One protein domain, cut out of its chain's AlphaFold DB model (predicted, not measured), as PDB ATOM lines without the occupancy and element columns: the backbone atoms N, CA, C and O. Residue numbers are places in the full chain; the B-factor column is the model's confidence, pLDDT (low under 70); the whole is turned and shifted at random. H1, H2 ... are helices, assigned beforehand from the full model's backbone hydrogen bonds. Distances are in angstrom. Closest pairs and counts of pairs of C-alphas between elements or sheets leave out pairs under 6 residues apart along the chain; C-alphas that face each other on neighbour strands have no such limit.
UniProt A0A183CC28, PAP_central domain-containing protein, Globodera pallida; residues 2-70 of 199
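Overview. This is residues 2 to 70 of the 199 residues of the protein "PAP_central domain-containing protein" of Globodera pallida (UniProt A0A183CC28). A long looping stretch with no named element, residues 2 to 33, leads into one long helix, H1, after which the backbone turns back into the short helix H2 near the far end of H1. The printed part has 69 residues with two named helices, H1 then H2, and no named strand; its class is all helix, with under half of the residues, 28, in named elements. It is extended, with a radius of gyration of the C-alphas of 17.3 A, and spans 51 by 26 by 20 A, only just elongated.

Arrangement. H1, residues 34 to 56, and H2, residues 62 to 66, only just touch, with 3 pairs of C-alphas within 8 A. H1 touches H2 with residues 47 to 51 alone; the closest C-alphas, of Gly 47 and Leu 65, are 6.8 A apart. Every O i to N i+4 pair is within hydrogen-bond range in H1 and H2.

Along the chain. H1 begins at C-alpha 34 (258.441, 86.172, 267.561) and measures 33.4 A from first to last C-alpha. H2, 6.2 A long, ends at C-alpha 66 (237.701, 98.011, 273.057).

Size, cuts and confidence. The farthest C-alphas, of Pro 5 and Glu 57, are 51.2 A apart. The link from H1 to H2 is tight, and the printed part has no cut. The model's pLDDT is under 70 in residues 2 to 15 and residue 68.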
ATOM      1  N   ALA A   2     263.619  85.220 240.945       34.94
ATOM      2  CA  ALA A   2     264.963  85.755 241.120       34.94
ATOM      3  C   ALA A   2     265.095  86.488 242.463       34.94
ATOM      4  O   ALA A   2     264.141  87.121 242.907       34.94
ATOM      5  N   ASN A   3     266.270  86.372 243.083       43.25
ATOM      6  CA  ASN A   3     266.656  87.083 244.299       43.25
ATOM      7  C   ASN A   3     266.586  88.593 244.055       43.25
ATOM      8  O   ASN A   3     267.457  89.149 243.387       43.25
ATOM      9  N   ASP A   4     265.543  89.232 244.574       48.94
ATOM     10  CA  ASP A   4     265.428  90.683 244.592       48.94
ATOM     11  C   ASP A   4     266.355  91.236 245.695       48.94
ATOM     12  O   ASP A   4     266.152  90.911 246.869       48.94
ATOM     13  N   PRO A   5     267.383  92.037 245.355       45.44
ATOM     14  CA  PRO A   5     268.348  92.568 246.318       45.44
ATOM     15  C   PRO A   5     267.731  93.524 247.352       45.44
ATOM     16  O   PRO A   5     268.396  93.847 248.335       45.44
ATOM     17  N   PHE A   6     266.482  93.974 247.163       46.12
ATOM     18  CA  PHE A   6     265.768  94.811 248.134       46.12
ATOM     19  C   PHE A   6     265.045  94.012 249.224       46.12
ATOM     20  O   PHE A   6     264.704  94.571 250.267       46.12
ATOM     21  N   PHE A   7     264.844  92.709 249.023       48.00
ATOM     22  CA  PHE A   7     264.340  91.816 250.057       48.00
ATOM     23  C   PHE A   7     265.529  91.097 250.684       48.00
ATOM     24  O   PHE A   7     266.022  90.094 250.167       48.00
ATOM     25  N   VAL A   8     266.008  91.626 251.811       46.53
ATOM     26  CA  VAL A   8     266.997  90.937 252.643       46.53
ATOM     27  C   VAL A   8     266.472  89.525 252.924       46.53
ATOM     28  O   VAL A   8     265.374  89.344 253.449       46.53
ATOM     29  N   GLN A   9     267.256  88.514 252.544       44.06
ATOM     30  CA  GLN A   9     266.978  87.085 252.734       44.06
ATOM     31  C   GLN A   9     267.108  86.659 254.205       44.06
ATOM     32  O   GLN A   9     267.614  85.577 254.490       44.06
ATOM     33  N   ASN A  10     266.722  87.503 255.161       44.53
ATOM     34  CA  ASN A  10     266.726  87.110 256.557       44.53
ATOM     35  C   ASN A  10     265.314  86.625 256.921       44.53
ATOM     36  O   ASN A  10     264.435  87.451 257.167       44.53
ATOM     37  N   PRO A  11     265.045  85.305 256.938       44.81
ATOM     38  CA  PRO A  11     263.728  84.769 257.288       44.81
ATOM     39  C   PRO A  11     263.260  85.189 258.692       44.81
ATOM     40  O   PRO A  11     262.062  85.138 258.971       44.81
ATOM     41  N   MET A  12     264.164  85.675 259.553       47.28
ATOM     42  CA  MET A  12     263.808  86.280 260.840       47.28
ATOM     43  C   MET A  12     263.044  87.611 260.715       47.28
ATOM     44  O   MET A  12     262.280  87.949 261.614       47.28
ATOM     45  N   GLU A  13     263.173  88.345 259.602       50.41
ATOM     46  CA  GLU A  13     262.553  89.669 259.407       50.41
ATOM     47  C   GLU A  13     261.081  89.625 258.950       50.41
ATOM     48  O   GLU A  13     260.425  90.666 258.852       50.41
ATOM     49  N   GLN A  14     260.524  88.443 258.662       57.59
ATOM     50  CA  GLN A  14     259.208  88.318 258.015       57.59
ATOM     51  C   GLN A  14     258.166  87.572 258.846       57.59
ATOM     52  O   GLN A  14     257.353  86.812 258.326       57.59
ATOM     53  N   GLN A  15     258.119  87.808 260.150       68.06
ATOM     54  CA  GLN A  15     257.099  87.152 260.963       68.06
ATOM     55  C   GLN A  15     255.688  87.696 260.733       68.06
ATOM     56  O   GLN A  15     254.723  86.947 260.883       68.06
ATOM     57  N   MET A  16     255.560  88.983 260.392       81.31
ATOM     58  CA  MET A  16     254.287  89.659 260.109       81.31
ATOM     59  C   MET A  16     254.466  90.810 259.108       81.31
ATOM     60  O   MET A  16     254.153  91.948 259.439       81.31
ATOM     61  N   ALA A  17     255.007  90.557 257.913       85.31
ATOM     62  CA  ALA A  17     255.339  91.619 256.955       85.31
ATOM     63  C   ALA A  17     254.121  92.473 256.535       85.31
ATOM     64  O   ALA A  17     253.098  91.944 256.102       85.31
ATOM     65  N   VAL A  18     254.262  93.798 256.630       89.31
ATOM     66  CA  VAL A  18     253.293  94.791 256.140       89.31
ATOM     67  C   VAL A  18     254.040  95.732 255.207       89.31
ATOM     68  O   VAL A  18     254.848  96.541 255.656       89.31
ATOM     69  N   ILE A  19     253.811  95.599 253.903       88.38
ATOM     70  CA  ILE A  19     254.600  96.303 252.889       88.38
ATOM     71  C   ILE A  19     253.950  97.641 252.541       88.38
ATOM     72  O   ILE A  19     252.755  97.708 252.248       88.38
ATOM     73  N   THR A  20     254.741  98.711 252.564       90.12
ATOM     74  CA  THR A  20     254.301 100.042 252.139       90.12
ATOM     75  C   THR A  20     254.032 100.065 250.631       90.12
ATOM     76  O   THR A  20     254.843  99.540 249.868       90.12
ATOM     77  N   PRO A  21     252.943 100.704 250.164       91.38
ATOM     78  CA  PRO A  21     252.572 100.674 248.747       91.38
ATOM     79  C   PRO A  21     253.451 101.571 247.858       91.38
ATOM     80  O   PRO A  21     253.490 101.378 246.646       91.38
ATOM     81  N   ALA A  22     254.133 102.567 248.434       91.94
ATOM     82  CA  ALA A  22     254.990 103.496 247.699       91.94
ATOM     83  C   ALA A  22     256.397 102.918 247.481       91.94
ATOM     84  O   ALA A  22     256.933 102.243 248.358       91.94
ATOM     85  N   PHE A  23     256.998 103.217 246.326       88.12
ATOM     86  CA  PHE A  23     258.373 102.831 246.007       88.12
ATOM     87  C   PHE A  23     259.397 103.788 246.665       88.12
ATOM     88  O   PHE A  23     259.193 105.003 246.592       88.12
ATOM     89  N   PRO A  24     260.513 103.285 247.242       87.81
ATOM     90  CA  PRO A  24     260.873 101.869 247.369       87.81
ATOM     91  C   PRO A  24     260.010 101.144 248.408       87.81
ATOM     92  O   PRO A  24     259.687 101.705 249.453       87.81
ATOM     93  N   LEU A  25     259.658  99.888 248.112       85.12
ATOM     94  CA  LEU A  25     258.872  99.047 249.017       85.12
ATOM     95  C   LEU A  25     259.635  98.845 250.329       85.12
ATOM     96  O   LEU A  25     260.825  98.529 250.320       85.12
ATOM     97  N   GLN A  26     258.948  99.005 251.456       85.19
ATOM     98  CA  GLN A  26     259.527  98.813 252.781       85.19
ATOM     99  C   GLN A  26     258.593  97.992 253.658       85.19
ATOM    100  O   GLN A  26     257.371  98.120 253.589       85.19
ATOM    101  N   ASN A  27     259.172  97.155 254.519       85.88
ATOM    102  CA  ASN A  27     258.416  96.460 255.549       85.88
ATOM    103  C   ASN A  27     258.182  97.394 256.751       85.88
ATOM    104  O   ASN A  27     259.101  97.669 257.528       85.88
ATOM    105  N   ALA A  28     256.947  97.863 256.923       86.88
ATOM    106  CA  ALA A  28     256.538  98.730 258.027       86.88
ATOM    107  C   ALA A  28     256.558  98.013 259.389       86.88
ATOM    108  O   ALA A  28     256.691  98.655 260.428       86.88
ATOM    109  N   SER A  29     256.477  96.681 259.401       85.88
ATOM    110  CA  SER A  29     256.461  95.850 260.610       85.88
ATOM    111  C   SER A  29     257.800  95.156 260.884       85.88
ATOM    112  O   SER A  29     257.852  94.148 261.584       85.88
ATOM    113  N   LYS A  30     258.912  95.719 260.391       80.38
ATOM    114  CA  LYS A  30     260.269  95.168 260.575       80.38
ATOM    115  C   LYS A  30     260.702  94.950 262.035       80.38
ATOM    116  O   LYS A  30     261.639  94.209 262.281       80.38
ATOM    117  N   MET A  31     260.055  95.614 262.995       78.62
ATOM    118  CA  MET A  31     260.363  95.505 264.432       78.62
ATOM    119  C   MET A  31     259.523  94.445 265.158       78.62
ATOM    120  O   MET A  31     259.611  94.321 266.379       78.62
ATOM    121  N   VAL A  32     258.672  93.709 264.439       80.44
ATOM    122  CA  VAL A  32     257.876  92.631 265.029       80.44
ATOM    123  C   VAL A  32     258.773  91.416 265.288       80.44
ATOM    124  O   VAL A  32     259.346  90.842 264.369       80.44
ATOM    125  N   THR A  33     258.858  91.028 266.559       78.38
ATOM    126  CA  THR A  33     259.551  89.836 267.086       78.38
ATOM    127  C   THR A  33     258.628  88.629 267.211       78.38
ATOM    128  O   THR A  33     257.403  88.801 267.207       78.38
ATOM    129  N   HIS A  34     259.201  87.434 267.449       77.62
ATOM    130  CA  HIS A  34     258.441  86.172 267.561       77.62
ATOM    131  C   HIS A  34     257.348  86.269 268.612       77.62
ATOM    132  O   HIS A  34     256.174  85.987 268.349       77.62
ATOM    133  N   SER A  35     257.728  86.767 269.786       79.88
ATOM    134  CA  SER A  35     256.796  87.004 270.870       79.88
ATOM    135  C   SER A  35     255.706  88.005 270.483       79.88
ATOM    136  O   SER A  35     254.518  87.707 270.607       79.88
ATOM    137  N   THR A  36     256.073  89.175 269.949       82.44
ATOM    138  CA  THR A  36     255.069  90.190 269.590       82.44
ATOM    139  C   THR A  36     254.134  89.713 268.482       82.44
ATOM    140  O   THR A  36     252.938  89.978 268.546       82.44
ATOM    141  N   ALA A  37     254.627  88.928 267.520       84.00
ATOM    142  CA  ALA A  37     253.809  88.344 266.471       84.00
ATOM    143  C   ALA A  37     252.783  87.353 267.037       84.00
ATOM    144  O   ALA A  37     251.618  87.344 266.636       84.00
ATOM    145  N   LYS A  38     253.202  86.518 267.995       84.12
ATOM    146  CA  LYS A  38     252.323  85.587 268.711       84.12
ATOM    147  C   LYS A  38     251.239  86.326 269.497       84.12
ATOM    148  O   LYS A  38     250.075  85.935 269.422       84.12
ATOM    149  N   ILE A  39     251.603  87.404 270.192       85.75
ATOM    150  CA  ILE A  39     250.662  88.250 270.938       85.75
ATOM    151  C   ILE A  39     249.644  88.880 269.986       85.75
ATOM    152  O   ILE A  39     248.448  88.712 270.195       85.75
ATOM    153  N   ILE A  40     250.094  89.526 268.904       88.81
ATOM    154  CA  ILE A  40     249.197  90.166 267.928       88.81
ATOM    155  C   ILE A  40     248.211  89.142 267.352       88.81
ATOM    156  O   ILE A  40     247.011  89.399 267.308       88.81
ATOM    157  N   ARG A  41     248.682  87.952 266.955       89.69
ATOM    158  CA  ARG A  41     247.802  86.886 266.446       89.69
ATOM    159  C   ARG A  41     246.767  86.442 267.477       89.69
ATOM    160  O   ARG A  41     245.607  86.260 267.114       89.69
ATOM    161  N   ARG A  42     247.167  86.273 268.742       89.81
ATOM    162  CA  ARG A  42     246.258  85.899 269.835       89.81
ATOM    163  C   ARG A  42     245.158  86.943 270.018       89.81
ATOM    164  O   ARG A  42     243.988  86.577 270.017       89.81
ATOM    165  N   GLU A  43     245.528  88.217 270.100       89.94
ATOM    166  CA  GLU A  43     244.579  89.324 270.287       89.94
ATOM    167  C   GLU A  43     243.633  89.465 269.074       89.94
ATOM    168  O   GLU A  43     242.437  89.694 269.242       89.94
ATOM    169  N   LEU A  44     244.116  89.231 267.842       92.56
ATOM    170  CA  LEU A  44     243.269  89.204 266.638       92.56
ATOM    171  C   LEU A  44     242.242  88.059 266.659       92.56
ATOM    172  O   LEU A  44     241.081  88.265 266.303       92.56
ATOM    173  N   ILE A  45     242.653  86.854 267.072       92.50
ATOM    174  CA  ILE A  45     241.753  85.695 267.204       92.50
ATOM    175  C   ILE A  45     240.703  85.960 268.285       92.50
ATOM    176  O   ILE A  45     239.516  85.704 268.076       92.50
ATOM    177  N   GLU A  46     241.126  86.494 269.428       90.50
ATOM    178  CA  GLU A  46     240.235  86.837 270.532       90.50
ATOM    179  C   GLU A  46     239.215  87.907 270.123       90.50
ATOM    180  O   GLU A  46     238.012  87.720 270.321       90.50
ATOM    181  N   GLY A  47     239.666  88.975 269.459       90.88
ATOM    182  CA  GLY A  47     238.791  90.009 268.911       90.88
ATOM    183  C   GLY A  47     237.765  89.445 267.924       90.88
ATOM    184  O   GLY A  47     236.574  89.749 268.026       90.88
ATOM    185  N   LEU A  48     238.185  88.556 267.016       92.44
ATOM    186  CA  LEU A  48     237.279  87.899 266.068       92.44
ATOM    187  C   LEU A  48     236.220  87.041 266.774       92.44
ATOM    188  O   LEU A  48     235.047  87.078 266.395       92.44
ATOM    189  N   ASN A  49     236.611  86.280 267.797       91.50
ATOM    190  CA  ASN A  49     235.683  85.455 268.571       91.50
ATOM    191  C   ASN A  49     234.629  86.313 269.280       91.50
ATOM    192  O   ASN A  49     233.445  85.981 269.238       91.50
ATOM    193  N   ARG A  50     235.027  87.458 269.845       88.56
ATOM    194  CA  ARG A  50     234.095  88.402 270.480       88.56
ATOM    195  C   ARG A  50     233.127  89.021 269.478       88.56
ATOM    196  O   ARG A  50     231.927  89.057 269.732       88.56
ATOM    197  N   ILE A  51     233.620  89.453 268.316       91.00
ATOM    198  CA  ILE A  51     232.777  89.980 267.229       91.00
ATOM    199  C   ILE A  51     231.726  88.944 266.811       91.00
ATOM    200  O   ILE A  51     230.558  89.285 266.618       91.00
ATOM    201  N   ARG A  52     232.117  87.668 266.700       91.56
ATOM    202  CA  ARG A  52     231.193  86.572 266.377       91.56
ATOM    203  C   ARG A  52     230.151  86.352 267.474       91.56
ATOM    204  O   ARG A  52     228.978  86.230 267.136       91.56
ATOM    205  N   ALA A  53     230.554  86.348 268.743       89.38
ATOM    206  CA  ALA A  53     229.638  86.196 269.875       89.38
ATOM    207  C   ALA A  53     228.599  87.331 269.926       89.38
ATOM    208  O   ALA A  53     227.400  87.070 269.927       89.38
ATOM    209  N   MET A  54     229.041  88.590 269.817       89.12
ATOM    210  CA  MET A  54     228.145  89.757 269.792       89.12
ATOM    211  C   MET A  54     227.157  89.724 268.621       89.12
ATOM    212  O   MET A  54     226.001  90.123 268.761       89.12
ATOM    213  N   LYS A  55     227.596  89.219 267.460       88.31
ATOM    214  CA  LYS A  55     226.720  89.020 266.299       88.31
ATOM    215  C   LYS A  55     225.651  87.952 266.560       88.31
ATOM    216  O   LYS A  55     224.522  88.133 266.123       88.31
ATOM    217  N   MET A  56     225.987  86.857 267.248       88.25
ATOM    218  CA  MET A  56     225.025  85.799 267.599       88.25
ATOM    219  C   MET A  56     223.985  86.281 268.616       88.25
ATOM    220  O   MET A  56     222.815  85.935 268.502       88.25
ATOM    221  N   GLU A  57     224.398  87.116 269.567       86.81
ATOM    222  CA  GLU A  57     223.527  87.716 270.586       86.81
ATOM    223  C   GLU A  57     222.701  88.906 270.058       86.81
ATOM    224  O   GLU A  57     221.893  89.472 270.793       86.81
ATOM    225  N   ASN A  58     222.911  89.306 268.796       83.50
ATOM    226  CA  ASN A  58     222.346  90.506 268.170       83.50
ATOM    227  C   ASN A  58     222.567  91.790 269.005       83.50
ATOM    228  O   ASN A  58     221.767  92.723 268.967       83.50
ATOM    229  N   ASN A  59     223.661  91.819 269.771       81.94
ATOM    230  CA  ASN A  59     224.004  92.857 270.739       81.94
ATOM    231  C   ASN A  59     225.429  93.346 270.471       81.94
ATOM    232  O   ASN A  59     226.391  92.959 271.140       81.94
ATOM    233  N   PHE A  60     225.564  94.152 269.422       82.56
ATOM    234  CA  PHE A  60     226.854  94.649 268.979       82.56
ATOM    235  C   PHE A  60     227.237  95.921 269.736       82.56
ATOM    236  O   PHE A  60     226.657  96.981 269.511       82.56
ATOM    237  N   ASP A  61     228.237  95.815 270.610       85.75
ATOM    238  CA  ASP A  61     228.738  96.929 271.414       85.75
ATOM    239  C   ASP A  61     230.259  97.067 271.254       85.75
ATOM    240  O   ASP A  61     231.041  96.234 271.719       85.75
ATOM    241  N   TRP A  62     230.687  98.149 270.600       85.19
ATOM    242  CA  TRP A  62     232.103  98.459 270.398       85.19
ATOM    243  C   TRP A  62     232.855  98.669 271.715       85.19
ATOM    244  O   TRP A  62     234.039  98.338 271.789       85.19
ATOM    245  N   ALA A  63     232.188  99.154 272.766       86.31
ATOM    246  CA  ALA A  63     232.817  99.349 274.066       86.31
ATOM    247  C   ALA A  63     233.247  98.007 274.676       86.31
ATOM    248  O   ALA A  63     234.331  97.914 275.245       86.31
ATOM    249  N   LYS A  64     232.468  96.933 274.481       81.19
ATOM    250  CA  LYS A  64     232.847  95.579 274.930       81.19
ATOM    251  C   LYS A  64     234.068  95.033 274.197       81.19
ATOM    252  O   LYS A  64     234.830  94.262 274.776       81.19
ATOM    253  N   LEU A  65     234.271  95.414 272.936       84.00
ATOM    254  CA  LEU A  65     235.460  95.011 272.188       84.00
ATOM    255  C   LEU A  65     236.700  95.784 272.655       84.00
ATOM    256  O   LEU A  65     237.741  95.170 272.871       84.00
ATOM    257  N   LEU A  66     236.574  97.104 272.817       85.50
ATOM    258  CA  LEU A  66     237.701  98.011 273.057       85.50
ATOM    259  C   LEU A  66     238.109  98.120 274.534       85.50
ATOM    260  O   LEU A  66     239.295  98.237 274.822       85.50
ATOM    261  N   ASN A  67     237.160  98.038 275.471       80.88
ATOM    262  CA  ASN A  67     237.437  98.227 276.903       80.88
ATOM    263  C   ASN A  67     237.805  96.927 277.623       80.88
ATOM    264  O   ASN A  67     238.265  96.951 278.762       80.88
ATOM    265  N   HIS A  68     237.614  95.777 276.980       67.62
ATOM    266  CA  HIS A  68     237.905  94.483 277.579       67.62
ATOM    267  C   HIS A  68     239.354  94.080 277.278       67.62
ATOM    268  O   HIS A  68     239.628  93.199 276.453       67.62
ATOM    269  N   SER A  69     240.286  94.745 277.959       71.38
ATOM    270  CA  SER A  69     241.681  94.320 278.036       71.38
ATOM    271  C   SER A  69     241.968  93.757 279.426       71.38
ATOM    272  O   SER A  69     241.607  94.351 280.439       71.38
ATOM    273  N   VAL A  70     242.592  92.578 279.478       80.25
ATOM    274  CA  VAL A  70     243.149  92.058 280.732       80.25
ATOM    275  C   VAL A  70     244.267  93.016 281.154       80.25
ATOM    276  O   VAL A  70     245.127  93.300 280.307       80.25
TER     277      VAL A  70